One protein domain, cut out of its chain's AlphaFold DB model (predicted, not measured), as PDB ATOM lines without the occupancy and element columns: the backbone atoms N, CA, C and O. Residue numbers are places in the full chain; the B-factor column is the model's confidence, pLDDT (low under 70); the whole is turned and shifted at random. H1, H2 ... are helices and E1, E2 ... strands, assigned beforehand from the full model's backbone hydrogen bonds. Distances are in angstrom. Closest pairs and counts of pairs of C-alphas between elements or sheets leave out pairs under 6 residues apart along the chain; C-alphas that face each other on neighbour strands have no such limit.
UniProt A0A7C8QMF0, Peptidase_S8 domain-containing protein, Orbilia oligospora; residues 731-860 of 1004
ATOM      1  N   ASN A 731      51.619  29.365 120.249       83.25
ATOM      2  CA  ASN A 731      52.313  29.767 121.471       83.25
ATOM      3  C   ASN A 731      53.821  29.794 121.192       83.25
ATOM      4  O   ASN A 731      54.432  28.750 120.961       83.25
ATOM      5  N   HIS A 732      54.419  30.980 121.224       87.88
ATOM      6  CA  HIS A 732      55.857  31.196 121.117       87.88
ATOM      7  C   HIS A 732      56.421  31.515 122.497       87.88
ATOM      8  O   HIS A 732      56.583  32.674 122.877       87.88
ATOM      9  N   CYS A 733      56.704  30.471 123.264       87.81
ATOM     10  CA  CYS A 733      57.354  30.606 124.559       87.81
ATOM     11  C   CYS A 733      58.782  31.133 124.397       87.81
ATOM     12  O   CYS A 733      59.544  30.633 123.564       87.81
ATOM     13  N   ASN A 734      59.168  32.111 125.217       77.56
ATOM     14  CA  ASN A 734      60.579  32.442 125.373       77.56
ATOM     15  C   ASN A 734      61.294  31.340 126.153       77.56
ATOM     16  O   ASN A 734      62.413  30.981 125.791       77.56
ATOM     17  N   GLY A 735      60.620  30.770 127.157       70.12
ATOM     18  CA  GLY A 735      61.252  29.899 128.138       70.12
ATOM     19  C   GLY A 735      62.131  30.706 129.100       70.12
ATOM     20  O   GLY A 735      62.363  31.901 128.891       70.12
ATOM     21  N   LEU A 736      62.718  30.031 130.089       69.19
ATOM     22  CA  LEU A 736      63.864  30.527 130.858       69.19
ATOM     23  C   LEU A 736      65.094  30.574 129.937       69.19
ATOM     24  O   LEU A 736      65.969  29.707 129.963       69.19
ATOM     25  N   LYS A 737      65.073  31.544 129.020       55.41
ATOM     26  CA  LYS A 737      65.842  31.524 127.782       55.41
ATOM     27  C   LYS A 737      67.311  31.767 128.084       55.41
ATOM     28  O   LYS A 737      67.701  32.852 128.499       55.41
ATOM     29  N   LEU A 738      68.116  30.741 127.835       52.09
ATOM     30  CA  LEU A 738      69.567  30.824 127.763       52.09
ATOM     31  C   LEU A 738      69.902  31.514 126.434       52.09
ATOM     32  O   LEU A 738      69.991  30.866 125.390       52.09
ATOM     33  N   VAL A 739      69.967  32.848 126.447       52.56
ATOM     34  CA  VAL A 739      70.148  33.643 125.223       52.56
ATOM     35  C   VAL A 739      71.613  33.573 124.795       52.56
ATOM     36  O   VAL A 739      72.442  34.356 125.258       52.56
ATOM     37  N   ASN A 740      71.940  32.624 123.915       46.06
ATOM     38  CA  ASN A 740      73.247  32.591 123.264       46.06
ATOM     39  C   ASN A 740      73.291  33.669 122.175       46.06
ATOM     40  O   ASN A 740      72.689  33.512 121.115       46.06
ATOM     41  N   THR A 741      73.977  34.780 122.447       46.56
ATOM     42  CA  THR A 741      74.133  35.896 121.504       46.56
ATOM     43  C   THR A 741      75.242  35.624 120.483       46.56
ATOM     44  O   THR A 741      76.211  36.379 120.387       46.56
ATOM     45  N   ASP A 742      75.090  34.551 119.706       45.28
ATOM     46  CA  ASP A 742      75.692  34.484 118.370       45.28
ATOM     47  C   ASP A 742      75.104  35.651 117.542       45.28
ATOM     48  O   ASP A 742      73.937  36.005 117.700       45.28
ATOM     49  N   SER A 743      75.848  36.343 116.678       42.06
ATOM     50  CA  SER A 743      76.559  35.723 115.558       42.06
ATOM     51  C   SER A 743      77.808  36.489 115.081       42.06
ATOM     52  O   SER A 743      78.006  36.624 113.873       42.06
ATOM     53  N   GLY A 744      78.634  37.046 115.979       50.91
ATOM     54  CA  GLY A 744      79.762  37.887 115.528       50.91
ATOM     55  C   GLY A 744      80.966  38.110 116.449       50.91
ATOM     56  O   GLY A 744      81.963  38.643 115.972       50.91
ATOM     57  N   SER A 745      80.935  37.719 117.729       47.06
ATOM     58  CA  SER A 745      82.102  37.882 118.615       47.06
ATOM     59  C   SER A 745      82.875  36.574 118.782       47.06
ATOM     60  O   SER A 745      82.300  35.545 119.127       47.06
ATOM     61  N   LEU A 746      84.193  36.621 118.568       47.72
ATOM     62  CA  LEU A 746      85.099  35.466 118.647       47.72
ATOM     63  C   LEU A 746      85.447  35.028 120.083       47.72
ATOM     64  O   LEU A 746      86.145  34.028 120.265       47.72
ATOM     65  N   ASP A 747      84.989  35.756 121.102       52.31
ATOM     66  CA  ASP A 747      85.346  35.502 122.499       52.31
ATOM     67  C   ASP A 747      84.566  34.292 123.054       52.31
ATOM     68  O   ASP A 747      83.426  34.403 123.504       52.31
ATOM     69  N   LYS A 748      85.169  33.093 123.006       47.84
ATOM     70  CA  LYS A 748      84.553  31.784 123.349       47.84
ATOM     71  C   LYS A 748      84.232  31.586 124.848       47.84
ATOM     72  O   LYS A 748      84.293  30.468 125.357       47.84
ATOM     73  N   GLY A 749      83.927  32.662 125.571       53.31
ATOM     74  CA  GLY A 749      83.659  32.695 127.011       53.31
ATOM     75  C   GLY A 749      82.356  33.394 127.406       53.31
ATOM     76  O   GLY A 749      82.224  33.775 128.572       53.31
ATOM     77  N   PHE A 750      81.415  33.601 126.475       49.38
ATOM     78  CA  PHE A 750      80.147  34.271 126.777       49.38
ATOM     79  C   PHE A 750      79.352  33.556 127.877       49.38
ATOM     80  O   PHE A 750      79.101  32.352 127.835       49.38
ATOM     81  N   LYS A 751      78.965  34.335 128.891       55.91
ATOM     82  CA  LYS A 751      78.152  33.879 130.019       55.91
ATOM     83  C   LYS A 751      76.683  33.835 129.619       55.91
ATOM     84  O   LYS A 751      76.173  34.778 129.024       55.91
ATOM     85  N   PHE A 752      76.010  32.756 130.010       57.66
ATOM     86  CA  PHE A 752      74.579  32.565 129.803       57.66
ATOM     87  C   PHE A 752      73.775  33.712 130.425       57.66
ATOM     88  O   PHE A 752      73.743  33.866 131.648       57.66
ATOM     89  N   ILE A 753      73.127  34.503 129.572       64.81
ATOM     90  CA  ILE A 753      72.159  35.520 129.975       64.81
ATOM     91  C   ILE A 753      70.804  34.840 130.153       64.81
ATOM     92  O   ILE A 753      70.338  34.150 129.247       64.81
ATOM     93  N   TYR A 754      70.186  35.064 131.312       77.56
ATOM     94  CA  TYR A 754      68.823  34.645 131.624       77.56
ATOM     95  C   TYR A 754      67.937  35.888 131.709       77.56
ATOM     96  O   TYR A 754      68.353  36.904 132.264       77.56
ATOM     97  N   GLN A 755      66.712  35.798 131.203       86.31
ATOM     98  CA  GLN A 755      65.672  36.811 131.391       86.31
ATOM     99  C   GLN A 755      64.463  36.121 132.025       86.31
ATOM    100  O   GLN A 755      63.992  35.109 131.504       86.31
ATOM    101  N   TYR A 756      64.037  36.607 133.191       90.56
ATOM    102  CA  TYR A 756      62.880  36.098 133.923       90.56
ATOM    103  C   TYR A 756      62.418  37.097 134.993       90.56
ATOM    104  O   TYR A 756      63.229  37.864 135.513       90.56
ATOM    105  N   ALA A 757      61.142  37.020 135.364       90.81
ATOM    106  CA  ALA A 757      60.555  37.714 136.510       90.81
ATOM    107  C   ALA A 757      59.635  36.766 137.308       90.81
ATOM    108  O   ALA A 757      59.316  35.654 136.864       90.81
ATOM    109  N   ASN A 758      59.261  37.162 138.525       91.38
ATOM    110  CA  ASN A 758      58.438  36.356 139.421       91.38
ATOM    111  C   ASN A 758      57.003  36.210 138.888       91.38
ATOM    112  O   ASN A 758      56.346  37.178 138.500       91.38
ATOM    113  N   ARG A 759      56.487  34.978 138.939       92.81
ATOM    114  CA  ARG A 759      55.146  34.624 138.471       92.81
ATOM    115  C   ARG A 759      54.041  35.442 139.136       92.81
ATOM    116  O   ARG A 759      53.124  35.881 138.448       92.81
ATOM    117  N   GLU A 760      54.099  35.641 140.448       92.06
ATOM    118  CA  GLU A 760      53.053  36.325 141.214       92.06
ATOM    119  C   GLU A 760      53.020  37.830 140.914       92.06
ATOM    120  O   GLU A 760      51.936  38.416 140.918       92.06
ATOM    121  N   LEU A 761      54.165  38.450 140.606       92.19
ATOM    122  CA  LEU A 761      54.236  39.831 140.115       92.19
ATOM    123  C   LEU A 761      53.617  39.955 138.717       92.19
ATOM    124  O   LEU A 761      52.778  40.828 138.493       92.19
ATOM    125  N   ILE A 762      53.959  39.047 137.794       94.69
ATOM    126  CA  ILE A 762      53.381  39.050 136.441       94.69
ATOM    127  C   ILE A 762      51.869  38.788 136.501       94.69
ATOM    128  O   ILE A 762      51.102  39.486 135.844       94.69
ATOM    129  N   ALA A 763      51.411  37.856 137.344       95.62
ATOM    130  CA  ALA A 763      49.990  37.591 137.575       95.62
ATOM    131  C   ALA A 763      49.237  38.824 138.116       95.62
ATOM    132  O   ALA A 763      48.130  39.119 137.663       95.62
ATOM    133  N   GLN A 764      49.837  39.578 139.045       94.25
ATOM    134  CA  GLN A 764      49.285  40.855 139.514       94.25
ATOM    135  C   GLN A 764      49.214  41.887 138.383       94.25
ATOM    136  O   GLN A 764      48.181  42.543 138.233       94.25
ATOM    137  N   GLY A 765      50.259  41.986 137.557       93.94
ATOM    138  CA  GLY A 765      50.263  42.819 136.356       93.94
ATOM    139  C   GLY A 765      49.118  42.462 135.407       93.94
ATOM    140  O   GLY A 765      48.319  43.330 135.067       93.94
ATOM    141  N   ILE A 766      48.963  41.177 135.068       96.00
ATOM    142  CA  ILE A 766      47.891  40.633 134.212       96.00
ATOM    143  C   ILE A 766      46.499  41.004 134.746       96.00
ATOM    144  O   ILE A 766      45.650  41.470 133.984       96.00
ATOM    145  N   HIS A 767      46.259  40.870 136.054       94.88
ATOM    146  CA  HIS A 767      44.995  41.310 136.652       94.88
ATOM    147  C   HIS A 767      44.781  42.827 136.517       94.88
ATOM    148  O   HIS A 767      43.678  43.247 136.163       94.88
ATOM    149  N   GLN A 768      45.815  43.649 136.733       91.50
ATOM    150  CA  GLN A 768      45.734  45.099 136.519       91.50
ATOM    151  C   GLN A 768      45.483  45.468 135.047       91.50
ATOM    152  O   GLN A 768      44.757  46.429 134.797       91.50
ATOM    153  N   VAL A 769      46.012  44.706 134.078       91.12
ATOM    154  CA  VAL A 769      45.702  44.872 132.643       91.12
ATOM    155  C   VAL A 769      44.218  44.627 132.386       91.12
ATOM    156  O   VAL A 769      43.497  45.523 131.953       91.12
ATOM    157  N   CYS A 770      43.755  43.406 132.660       92.81
ATOM    158  CA  CYS A 770      42.473  42.927 132.156       92.81
ATOM    159  C   CYS A 770      41.267  43.550 132.877       92.81
ATOM    160  O   CYS A 770      40.204  43.702 132.275       92.81
ATOM    161  N   LEU A 771      41.429  43.964 134.142       88.75
ATOM    162  CA  LEU A 771      40.412  44.728 134.874       88.75
ATOM    163  C   LEU A 771      40.297  46.180 134.377       88.75
ATOM    164  O   LEU A 771      39.222  46.783 134.462       88.75
ATOM    165  N   ARG A 772      41.384  46.766 133.856       80.12
ATOM    166  CA  ARG A 772      41.450  48.178 133.456       80.12
ATOM    167  C   ARG A 772      40.858  48.387 132.065       80.12
ATOM    168  O   ARG A 772      41.559  48.662 131.092       80.12
ATOM    169  N   ARG A 773      39.528  48.300 131.997       68.50
ATOM    170  CA  ARG A 773      38.743  48.554 130.780       68.50
ATOM    171  C   ARG A 773      39.168  49.883 130.135       68.50
ATOM    172  O   ARG A 773      39.114  50.912 130.814       68.50
ATOM    173  N   PRO A 774      39.553  49.897 128.847       62.06
ATOM    174  CA  PRO A 774      39.871  51.132 128.150       62.06
ATOM    175  C   PRO A 774      38.626  52.015 127.988       62.06
ATOM    176  O   PRO A 774      37.483  51.577 128.182       62.06
ATOM    177  N   GLY A 775      38.858  53.269 127.591       62.34
ATOM    178  CA  GLY A 775      37.795  54.206 127.233       62.34
ATOM    179  C   GLY A 775      36.835  53.623 126.189       62.34
ATOM    180  O   GLY A 775      37.196  52.752 125.397       62.34
ATOM    181  N   LEU A 776      35.589  54.111 126.189       56.06
ATOM    182  CA  LEU A 776      34.515  53.648 125.293       56.06
ATOM    183  C   LEU A 776      34.909  53.642 123.805       56.06
ATOM    184  O   LEU A 776      34.423  52.793 123.062       56.06
ATOM    185  N   GLU A 777      35.810  54.541 123.418       55.03
ATOM    186  CA  GLU A 777      36.362  54.727 122.074       55.03
ATOM    187  C   GLU A 777      37.091  53.485 121.528       55.03
ATOM    188  O   GLU A 777      36.946  53.169 120.351       55.03
ATOM    189  N   LEU A 778      37.800  52.721 122.368       60.91
ATOM    190  CA  LEU A 778      38.614  51.566 121.942       60.91
ATOM    191  C   LEU A 778      37.827  50.245 121.819       60.91
ATOM    192  O   LEU A 778      38.416  49.179 121.654       60.91
ATOM    193  N   LYS A 779      36.493  50.277 121.922       63.69
ATOM    194  CA  LYS A 779      35.657  49.059 121.898       63.69
ATOM    195  C   LYS A 779      35.339  48.541 120.493       63.69
ATOM    196  O   LYS A 779      35.007  47.365 120.361       63.69
ATOM    197  N   ASN A 780      35.429  49.401 119.480       76.06
ATOM    198  CA  ASN A 780      35.057  49.107 118.098       76.06
ATOM    199  C   ASN A 780      36.259  49.379 117.179       76.06
ATOM    200  O   ASN A 780      36.551  50.539 116.894       76.06
ATOM    201  N   GLY A 781      36.924  48.327 116.703       81.00
ATOM    202  CA  GLY A 781      38.142  48.421 115.897       81.00
ATOM    203  C   GLY A 781      39.396  47.941 116.630       81.00
ATOM    204  O   GLY A 781      39.405  47.745 117.850       81.00
ATOM    205  N   GLY A 782      40.453  47.729 115.849       87.94
ATOM    206  CA  GLY A 782      41.758  47.293 116.328       87.94
ATOM    207  C   GLY A 782      42.526  48.354 117.109       87.94
ATOM    208  O   GLY A 782      42.253  49.550 117.025       87.94
ATOM    209  N   GLY A 783      43.521  47.896 117.859       88.81
ATOM    210  CA  GLY A 783      44.393  48.726 118.676       88.81
ATOM    211  C   GLY A 783      45.480  47.902 119.355       88.81
ATOM    212  O   GLY A 783      45.565  46.683 119.197       88.81
ATOM    213  N   SER A 784      46.321  48.585 120.121       90.81
ATOM    214  CA  SER A 784      47.319  47.963 120.983       90.81
ATOM    215  C   SER A 784      47.328  48.621 122.354       90.81
ATOM    216  O   SER A 784      46.903  49.765 122.535       90.81
ATOM    217  N   TRP A 785      47.802  47.870 123.338       89.38
ATOM    218  CA  TRP A 785      47.957  48.301 124.712       89.38
ATOM    219  C   TRP A 785      49.241  47.692 125.260       89.38
ATOM    220  O   TRP A 785      49.435  46.483 125.164       89.38
ATOM    221  N   ILE A 786      50.114  48.531 125.812       91.88
ATOM    222  CA  ILE A 786      51.414  48.135 126.355       91.88
ATOM    223  C   ILE A 786      51.547  48.774 127.736       91.88
ATOM    224  O   ILE A 786      51.304  49.974 127.883       91.88
ATOM    225  N   GLN A 787      51.936  47.990 128.739       92.75
ATOM    226  CA  GLN A 787      52.228  48.485 130.084       92.75
ATOM    227  C   GLN A 787      53.478  47.815 130.639       92.75
ATOM    228  O   GLN A 787      53.584  46.590 130.694       92.75
ATOM    229  N   LEU A 788      54.386  48.663 131.105       92.62
ATOM    230  CA  LEU A 788      55.597  48.292 131.816       92.62
ATOM    231  C   LEU A 788      55.332  48.263 133.328       92.62
ATOM    232  O   LEU A 788      54.641  49.141 133.857       92.62
ATOM    233  N   PHE A 789      55.875  47.253 134.004       92.25
ATOM    234  CA  PHE A 789      55.812  47.035 135.446       92.25
ATOM    235  C   PHE A 789      57.229  46.920 136.022       92.25
ATOM    236  O   PHE A 789      58.123  46.409 135.352       92.25
ATOM    237  N   TYR A 790      57.418  47.374 137.268       90.25
ATOM    238  CA  TYR A 790      58.682  47.300 138.025       90.25
ATOM    239  C   TYR A 790      59.913  47.818 137.260       90.25
ATOM    240  O   TYR A 790      60.991  47.231 137.326       90.25
ATOM    241  N   ASP A 791      59.744  48.913 136.518       86.81
ATOM    242  CA  ASP A 791      60.768  49.453 135.623       86.81
ATOM    243  C   ASP A 791      62.104  49.740 136.337       86.81
ATOM    244  O   ASP A 791      62.152  50.084 137.523       86.81
ATOM    245  N   GLY A 792      63.206  49.539 135.617       79.00
ATOM    246  CA  GLY A 792      64.568  49.630 136.136       79.00
ATOM    247  C   GLY A 792      65.001  48.528 137.112       79.00
ATOM    248  O   GLY A 792      66.153  48.570 137.551       79.00
ATOM    249  N   SER A 793      64.143  47.556 137.450       86.44
ATOM    250  CA  SER A 793      64.464  46.437 138.356       86.44
ATOM    251  C   SER A 793      64.697  45.100 137.648       86.44
ATOM    252  O   SER A 793      64.234  44.906 136.528       86.44
ATOM    253  N   PRO A 794      65.332  44.115 138.307       85.12
ATOM    254  CA  PRO A 794      65.399  42.745 137.810       85.12
ATOM    255  C   PRO A 794      64.024  42.090 137.592       85.12
ATOM    256  O   PRO A 794      63.928  41.179 136.778       85.12
ATOM    257  N   GLU A 795      62.963  42.547 138.265       90.19
ATOM    258  CA  GLU A 795      61.590  42.058 138.059       90.19
ATOM    259  C   GLU A 795      60.843  42.786 136.929       90.19
ATOM    260  O   GLU A 795      59.652  42.540 136.745       90.19
ATOM    261  N   ALA A 796      61.482  43.691 136.173       91.50
ATOM    262  CA  ALA A 796      60.759  44.463 135.167       91.50
ATOM    263  C   ALA A 796      60.249  43.586 134.015       91.50
ATOM    264  O   ALA A 796      61.017  42.912 133.313       91.50
ATOM    265  N   PHE A 797      58.944  43.669 133.776       94.75
ATOM    266  CA  PHE A 797      58.281  43.026 132.654       94.75
ATOM    267  C   PHE A 797      57.282  43.972 131.991       94.75
ATOM    268  O   PHE A 797      56.667  44.835 132.620       94.75
ATOM    269  N   GLU A 798      57.103  43.766 130.698       95.62
ATOM    270  CA  GLU A 798      56.124  44.435 129.860       95.62
ATOM    271  C   GLU A 798      55.021  43.440 129.478       95.62
ATOM    272  O   GLU A 798      55.291  42.282 129.135       95.62
ATOM    273  N   LEU A 799      53.774  43.907 129.539       96.62
ATOM    274  CA  LEU A 799      52.602  43.213 129.015       96.62
ATOM    275  C   LEU A 799      52.088  43.981 127.795       96.62
ATOM    276  O   LEU A 799      51.622  45.112 127.927       96.62
ATOM    277  N   ASP A 800      52.182  43.353 126.622       95.56
ATOM    278  CA  ASP A 800      51.730  43.885 125.329       95.56
ATOM    279  C   ASP A 800      50.543  43.049 124.818       95.56
ATOM    280  O   ASP A 800      50.572  41.814 124.822       95.56
ATOM    281  N   MET A 801      49.470  43.735 124.426       95.56
ATOM    282  CA  MET A 801      48.237  43.163 123.900       95.56
ATOM    283  C   MET A 801      47.777  43.953 122.673       95.56
ATOM    284  O   MET A 801      47.404  45.122 122.774       95.56
ATOM    285  N   ILE A 802      47.736  43.290 121.521       93.81
ATOM    286  CA  ILE A 802      47.325  43.854 120.229       93.81
ATOM    287  C   ILE A 802      46.061  43.124 119.769       93.81
ATOM    288  O   ILE A 802      46.033  41.899 119.808       93.81
ATOM    289  N   TRP A 803      45.035  43.833 119.304       94.69
ATOM    290  CA  TRP A 803      43.811  43.250 118.734       94.69
ATOM    291  C   TRP A 803      43.471  43.922 117.399       94.69
ATOM    292  O   TRP A 803      43.741  45.109 117.227       94.69
ATOM    293  N   LEU A 804      42.891  43.191 116.440       91.00
ATOM    294  CA  LEU A 804      42.624  43.742 115.095       91.00
ATOM    295  C   LEU A 804      41.184  44.234 114.893       91.00
ATOM    296  O   LEU A 804      40.976  45.231 114.207       91.00
ATOM    297  N   ASP A 805      40.203  43.571 115.512       88.69
ATOM    298  CA  ASP A 805      38.774  43.826 115.251       88.69
ATOM    299  C   ASP A 805      38.041  44.448 116.449       88.69
ATOM    300  O   ASP A 805      37.231  45.368 116.306       88.69
ATOM    301  N   LYS A 806      38.303  43.920 117.648       90.19
ATOM    302  CA  LYS A 806      37.541  44.204 118.866       90.19
ATOM    303  C   LYS A 806      38.408  43.967 120.101       90.19
ATOM    304  O   LYS A 806      39.098  42.954 120.177       90.19
ATOM    305  N   TYR A 807      38.313  44.862 121.085       90.69
ATOM    306  CA  TYR A 807      38.981  44.689 122.375       90.69
ATOM    307  C   TYR A 807      38.511  43.391 123.078       90.69
ATOM    308  O   TYR A 807      37.293  43.170 123.165       90.69
ATOM    309  N   PRO A 808      39.429  42.540 123.584       92.00
ATOM    310  CA  PRO A 808      39.080  41.294 124.270       92.00
ATOM    311  C   PRO A 808      38.159  41.498 125.476       92.00
ATOM    312  O   PRO A 808      38.192  42.530 126.149       92.00
ATOM    313  N   THR A 809      37.340  40.500 125.808       92.50
ATOM    314  CA  THR A 809      36.687  40.490 127.124       92.50
ATOM    315  C   THR A 809      37.711  40.282 128.240       92.50
ATOM    316  O   THR A 809      38.783  39.723 128.040       92.50
ATOM    317  N   GLU A 810      37.342  40.701 129.448       93.12
ATOM    318  CA  GLU A 810      38.114  40.508 130.681       93.12
ATOM    319  C   GLU A 810      38.552  39.039 130.868       93.12
ATOM    320  O   GLU A 810      39.708  38.776 131.179       93.12
ATOM    321  N   VAL A 811      37.661  38.084 130.563       94.62
ATOM    322  CA  VAL A 811      37.945  36.638 130.608       94.62
ATOM    323  C   VAL A 811      38.917  36.218 129.502       94.62
ATOM    324  O   VAL A 811      39.911  35.568 129.800       94.62
ATOM    325  N   GLU A 812      38.695  36.630 128.247       94.19
ATOM    326  CA  GLU A 812      39.627  36.334 127.143       94.19
ATOM    327  C   GLU A 812      41.029  36.907 127.404       94.19
ATOM    328  O   GLU A 812      42.024  36.260 127.084       94.19
ATOM    329  N   CYS A 813      41.121  38.094 128.002       95.31
ATOM    330  CA  CYS A 813      42.385  38.721 128.373       95.31
ATOM    331  C   CYS A 813      43.126  37.897 129.437       95.31
ATOM    332  O   CYS A 813      44.288  37.532 129.235       95.31
ATOM    333  N   LEU A 814      42.443  37.541 130.533       95.75
ATOM    334  CA  LEU A 814      43.015  36.728 131.609       95.75
ATOM    335  C   LEU A 814      43.440  35.344 131.092       95.75
ATOM    336  O   LEU A 814      44.602  34.971 131.250       95.75
ATOM    337  N   ASP A 815      42.546  34.618 130.416       95.31
ATOM    338  CA  ASP A 815      42.803  33.264 129.908       95.31
ATOM    339  C   ASP A 815      43.985  33.226 128.923       95.31
ATOM    340  O   ASP A 815      44.754  32.262 128.909       95.31
ATOM    341  N   ASN A 816      44.168  34.260 128.094       95.94
ATOM    342  CA  ASN A 816      45.277  34.296 127.142       95.94
ATOM    343  C   ASN A 816      46.618  34.663 127.779       95.94
ATOM    344  O   ASN A 816      47.619  34.022 127.451       95.94
ATOM    345  N   PHE A 817      46.652  35.622 128.707       96.38
ATOM    346  CA  PHE A 817      47.879  35.954 129.428       96.38
ATOM    347  C   PHE A 817      48.317  34.835 130.387       96.38
ATOM    348  O   PHE A 817      49.488  34.452 130.375       96.38
ATOM    349  N   PHE A 818      47.399  34.249 131.165       95.81
ATOM    350  CA  PHE A 818      47.734  33.130 132.057       95.81
ATOM    351  C   PHE A 818      48.168  31.873 131.289       95.81
ATOM    352  O   PHE A 818      49.033  31.140 131.767       95.81
ATOM    353  N   HIS A 819      47.671  31.652 130.066       94.00
ATOM    354  CA  HIS A 819      48.170  30.577 129.198       94.00
ATOM    355  C   HIS A 819      49.637  30.780 128.783       94.00
ATOM    356  O   HIS A 819      50.364  29.795 128.671       94.00
ATOM    357  N   ILE A 820      50.109  32.019 128.588       94.06
ATOM    358  CA  ILE A 820      51.549  32.281 128.387       94.06
ATOM    359  C   ILE A 820      52.303  32.019 129.696       94.06
ATOM    360  O   ILE A 820      53.290  31.286 129.696       94.06
ATOM    361  N   LEU A 821      51.815  32.587 130.804       93.62
ATOM    362  CA  LEU A 821      52.467  32.526 132.114       93.62
ATOM    363  C   LEU A 821      52.705  31.083 132.585       93.62
ATOM    364  O   LEU A 821      53.815  30.726 132.977       93.62
ATOM    365  N   ASP A 822      51.682  30.234 132.523       91.00
ATOM    366  CA  ASP A 822      51.741  28.870 133.060       91.00
ATOM    367  C   ASP A 822      51.987  27.800 131.984       91.00
ATOM    368  O   ASP A 822      52.435  26.698 132.297       91.00
ATOM    369  N   GLY A 823      51.776  28.118 130.703       87.69
ATOM    370  CA  GLY A 823      52.018  27.189 129.596       87.69
ATOM    371  C   GLY A 823      53.476  27.089 129.134       87.69
ATOM    372  O   GLY A 823      53.824  26.106 128.478       87.69
ATOM    373  N   CYS A 824      54.329  28.073 129.447       86.06
ATOM    374  CA  CYS A 824      55.668  28.177 128.857       86.06
ATOM    375  C   CYS A 824      56.819  27.642 129.724       86.06
ATOM    376  O   CYS A 824      57.595  26.795 129.271       86.06
ATOM    377  N   ASP A 825      56.944  28.104 130.967       82.38
ATOM    378  CA  ASP A 825      58.191  27.969 131.744       82.38
ATOM    379  C   ASP A 825      58.285  26.722 132.644       82.38
ATOM    380  O   ASP A 825      59.223  26.599 133.429       82.38
ATOM    381  N   ASN A 826      57.356  25.771 132.479       73.69
ATOM    382  CA  ASN A 826      57.325  24.451 133.123       73.69
ATOM    383  C   ASN A 826      57.549  24.469 134.650       73.69
ATOM    384  O   ASN A 826      58.680  24.351 135.116       73.69
ATOM    385  N   ASP A 827      56.455  24.439 135.411       76.38
ATOM    386  CA  ASP A 827      56.365  24.339 136.881       76.38
ATOM    387  C   ASP A 827      56.870  22.976 137.449       76.38
ATOM    388  O   ASP A 827      56.206  22.296 138.235       76.38
ATOM    389  N   LYS A 828      58.035  22.517 136.983       77.44
ATOM    390  CA  LYS A 828      58.686  21.237 137.287       77.44
ATOM    391  C   LYS A 828      59.865  21.438 138.245       77.44
ATOM    392  O   LYS A 828      60.200  22.549 138.643       77.44
ATOM    393  N   LYS A 829      60.531  20.338 138.611       73.94
ATOM    394  CA  LYS A 829      61.639  20.314 139.583       73.94
ATOM    395  C   LYS A 829      62.837  21.185 139.169       73.94
ATOM    396  O   LYS A 829      63.607  21.606 140.025       73.94
ATOM    397  N   GLU A 830      62.982  21.441 137.875       70.25
ATOM    398  CA  GLU A 830      64.015  22.282 137.270       70.25
ATOM    399  C   GLU A 830      63.754  23.787 137.481       70.25
ATOM    400  O   GLU A 830      64.689  24.580 137.413       70.25
ATOM    401  N   ASN A 831      62.510  24.174 137.792       78.25
ATOM    402  CA  ASN A 831      62.076  25.542 138.083       78.25
ATOM    403  C   ASN A 831      61.315  25.595 139.434       78.25
ATOM    404  O   ASN A 831      60.120  25.892 139.473       78.25
ATOM    405  N   PRO A 832      61.971  25.263 140.567       77.00
ATOM    406  CA  PRO A 832      61.292  24.998 141.841       77.00
ATOM    407  C   PRO A 832      60.668  26.239 142.499       77.00
ATOM    408  O   PRO A 832      59.797  26.101 143.350       77.00
ATOM    409  N   GLU A 833      61.113  27.432 142.104       80.62
ATOM    410  CA  GLU A 833      60.616  28.738 142.565       80.62
ATOM    411  C   GLU A 833      59.670  29.389 141.515       80.62
ATOM    412  O   GLU A 833      59.248  30.530 141.677       80.62
ATOM    413  N   ASN A 834      59.335  28.661 140.438       85.69
ATOM    414  CA  ASN A 834      58.356  29.005 139.395       85.69
ATOM    415  C   ASN A 834      58.568  30.350 138.661       85.69
ATOM    416  O   ASN A 834      57.619  31.074 138.360       85.69
ATOM    417  N   TRP A 835      59.819  30.687 138.350       87.19
ATOM    418  CA  TRP A 835      60.183  31.890 137.593       87.19
ATOM    419  C   TRP A 835      59.748  31.798 136.130       87.19
ATOM    420  O   TRP A 835      59.746  30.708 135.555       87.19
ATOM    421  N   LYS A 836      59.412  32.934 135.505       91.56
ATOM    422  CA  LYS A 836      58.856  32.967 134.144       91.56
ATOM    423  C   LYS A 836      59.680  33.873 133.227       91.56
ATOM    424  O   LYS A 836      59.906  35.029 133.571       91.56
ATOM    425  N   GLY A 837      60.109  33.362 132.070       88.75
ATOM    426  CA  GLY A 837      60.727  34.135 130.978       88.75
ATOM    427  C   GLY A 837      59.716  34.592 129.915       88.75
ATOM    428  O   GLY A 837      60.052  35.347 128.999       88.75
ATOM    429  N   GLY A 838      58.458  34.156 130.035       91.00
ATOM    430  CA  GLY A 838      57.339  34.670 129.252       91.00
ATOM    431  C   GLY A 838      57.311  34.156 127.810       91.00
ATOM    432  O   GLY A 838      57.664  33.009 127.514       91.00
ATOM    433  N   GLY A 839      56.852  35.000 126.888       94.12
ATOM    434  CA  GLY A 839      56.603  34.621 125.497       94.12
ATOM    435  C   GLY A 839      55.379  35.306 124.902       94.12
ATOM    436  O   GLY A 839      54.930  36.341 125.385       94.12
ATOM    437  N   MET A 840      54.838  34.715 123.838       95.69
ATOM    438  CA  MET A 840      53.752  35.274 123.033       95.69
ATOM    439  C   MET A 840      52.683  34.222 122.718       95.69
ATOM    440  O   MET A 840      53.012  33.073 122.421       95.69
ATOM    441  N   ARG A 841      51.409  34.627 122.717       94.88
ATOM    442  CA  ARG A 841      50.272  33.836 122.227       94.88
ATOM    443  C   ARG A 841      49.536  34.603 121.137       94.88
ATOM    444  O   ARG A 841      49.088  35.723 121.359       94.88
ATOM    445  N   GLU A 842      49.380  33.974 119.980       95.56
ATOM    446  CA  GLU A 842      48.557  34.472 118.878       95.56
ATOM    447  C   GLU A 842      47.203  33.745 118.873       95.56
ATOM    448  O   GLU A 842      47.150  32.513 118.809       95.56
ATOM    449  N   VAL A 843      46.108  34.503 118.929       94.88
ATOM    450  CA  VAL A 843      44.724  34.023 118.837       94.88
ATOM    451  C   VAL A 843      44.161  34.394 117.468       94.88
ATOM    452  O   VAL A 843      44.097  35.570 117.107       94.88
ATOM    453  N   LYS A 844      43.731  33.383 116.707       91.19
ATOM    454  CA  LYS A 844      43.157  33.523 115.360       91.19
ATOM    455  C   LYS A 844      41.650  33.291 115.404       91.19
ATOM    456  O   LYS A 844      41.193  32.384 116.091       91.19
ATOM    457  N   GLY A 845      40.893  34.109 114.675       86.38
ATOM    458  CA  GLY A 845      39.426  34.097 114.662       86.38
ATOM    459  C   GLY A 845      38.845  35.514 114.672       86.38
ATOM    460  O   GLY A 845      39.576  36.481 114.501       86.38
ATOM    461  N   GLY A 846      37.533  35.645 114.899       80.94
ATOM    462  CA  GLY A 846      36.818  36.936 114.861       80.94
ATOM    463  C   GLY A 846      37.068  37.900 116.035       80.94
ATOM    464  O   GLY A 846      36.509  38.989 116.039       80.94
ATOM    465  N   ASN A 847      37.886  37.503 117.015       85.69
ATOM    466  CA  ASN A 847      38.481  38.373 118.039       85.69
ATOM    467  C   ASN A 847      40.015  38.221 117.944       85.69
ATOM    468  O   ASN A 847      40.659  37.766 118.890       85.69
ATOM    469  N   SER A 848      40.594  38.463 116.763       93.00
ATOM    470  CA  SER A 848      42.016  38.181 116.526       93.00
ATOM    471  C   SER A 848      42.922  39.095 117.362       93.00
ATOM    472  O   SER A 848      42.775  40.322 117.349       93.00
ATOM    473  N   ALA A 849      43.836  38.487 118.127       95.25
ATOM    474  CA  ALA A 849      44.661  39.190 119.105       95.25
ATOM    475  C   ALA A 849      46.006  38.496 119.384       95.25
ATOM    476  O   ALA A 849      46.121  37.272 119.337       95.25
ATOM    477  N   VAL A 850      47.019  39.295 119.716       96.31
ATOM    478  CA  VAL A 850      48.362  38.873 120.128       96.31
ATOM    479  C   VAL A 850      48.592  39.336 121.560       96.31
ATOM    480  O   VAL A 850      48.426  40.514 121.855       96.31
ATOM    481  N   TYR A 851      49.008  38.419 122.427       96.75
ATOM    482  CA  TYR A 851      49.333  38.667 123.833       96.75
ATOM    483  C   TYR A 851      50.809  38.348 124.063       96.75
ATOM    484  O   TYR A 851      51.306  37.357 123.518       96.75
ATOM    485  N   ARG A 852      51.521  39.158 124.849       96.56
ATOM    486  CA  ARG A 852      52.971  39.048 125.075       96.56
ATOM    487  C   ARG A 852      53.354  39.356 126.517       96.56
ATOM    488  O   ARG A 852      52.862  40.316 127.100       96.56
ATOM    489  N   ILE A 853      54.280  38.564 127.046       96.31
ATOM    490  CA  ILE A 853      54.949  38.778 128.329       96.31
ATOM    491  C   ILE A 853      56.449  38.882 128.039       96.31
ATOM    492  O   ILE A 853      57.081  37.873 127.711       96.31
ATOM    493  N   ASN A 854      56.999  40.091 128.143       93.62
ATOM    494  CA  ASN A 854      58.395  40.402 127.832       93.62
ATOM    495  C   ASN A 854      59.145  40.773 129.123       93.62
ATOM    496  O   ASN A 854      58.926  41.845 129.678       93.62
ATOM    497  N   THR A 855      60.043  39.918 129.613       92.69
ATOM    498  CA  THR A 855      60.920  40.236 130.758       92.69
ATOM    499  C   THR A 855      62.155  40.991 130.274       92.69
ATOM    500  O   THR A 855      62.890  40.469 129.434       92.69
ATOM    501  N   LEU A 856      62.390  42.208 130.772       87.75
ATOM    502  CA  LEU A 856      63.311  43.140 130.109       87.75
ATOM    503  C   LEU A 856      64.785  42.955 130.496       87.75
ATOM    504  O   LEU A 856      65.665  43.105 129.645       87.75
ATOM    505  N   TYR A 857      65.081  42.623 131.755       84.44
ATOM    506  CA  TYR A 857      66.455  42.652 132.265       84.44
ATOM    507  C   TYR A 857      67.145  41.288 132.326       84.44
ATOM    508  O   TYR A 857      66.581  40.270 132.724       84.44
ATOM    509  N   SER A 858      68.428  41.307 131.965       81.44
ATOM    510  CA  SER A 858      69.360  40.190 132.105       81.44
ATOM    511  C   SER A 858      69.724  39.958 133.574       81.44
ATOM    512  O   SER A 858      70.378  40.804 134.190       81.44
ATOM    513  N   ARG A 859      69.354  38.796 134.113       79.69
ATOM    514  CA  ARG A 859      69.635  38.352 135.488       79.69
ATOM    515  C   ARG A 859      70.636  37.197 135.525       79.69
ATOM    516  O   ARG A 859      70.935  36.565 134.507       79.69
ATOM    517  N   LYS A 860      71.130  36.882 136.724       76.88
ATOM    518  CA  LYS A 860      71.800  35.597 137.004       76.88
ATOM    519  C   LYS A 860      70.752  34.471 137.028       76.88
ATOM    520  O   LYS A 860      69.596  34.767 137.321       76.88
TER     521      LYS A 860
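What this domain is: This is residues 731 to 860 of the 1004 residues of the protein "Peptidase_S8 domain-containing protein" of Orbilia oligospora (UniProt A0A7C8QMF0). A five-stranded sheet has helices H1 and H3 side by side over one face and its other face bare; residues 743 to 749 stick out beyond one end. The 130 printed residues hold, in order, E1 H1 H2 E2 E3 H3 E4 E5, under half in named elements; the antiparallel sheet's order is E1, E4, E5, E3, E2. The class is mixed, helices and strands, in two layers. It is compact, radius of gyration of the C-alphas 16.1 A, spanning 53 by 33 by 28 A.

Where its parts are: Find C-alpha 731 at (52.313, 29.767, 121.471), where E1, residues 731 to 733, begins. Then come H1, residues 759 to 771, 18.2 A; H2, 776 to 779; E2, 783 to 789, 20.4 A; E3, 797 to 803, 20.1 A; H3, 810 to 824, 21.5 A; E4, 838 to 843, 16.4 A; and E5, 849 to 855, 20.0 A, ending at (60.920, 40.236, 130.758).

How they stand to each other: Within hydrogen-bond range you find N 732 and O 840 for E1 and E4, N 841 and O 851 for hairpin E4 and E5, N 852 and O 800 for E5 and E3, and N 785 and O 801 for hairpin E2 and E3, each 2.8 A. E3, H3, E4 form a split strand-helix-strand unit, E5 between its two strands, with a left-handed crossover. H3 is on the sheet, height 8.8 A; its C-alpha 821 is 6.0 A from C-alpha 838 of E4, their closest. On the same face is H1, height 9.8 A; its closest C-alphas to E3, Ile 762 and Phe 797, are 7.4 A apart. H1 and H3 touch, opposite ways at a shallow tilt of 20 degrees, closest at C-alphas 770 and 810, 5.2 A. H2 is not on the sheet and is apart from H1. In H1 and H3 every O i to N i+4 pair is within range; H2 is too short for one.

The domain as a whole: C-alphas 748 and 776 are farthest apart, 54.6 A. The printed part has no cut; links E1 to H1 and H3 to E4 are long. Residues 736 to 753 and 773 to 779 have pLDDT under 70.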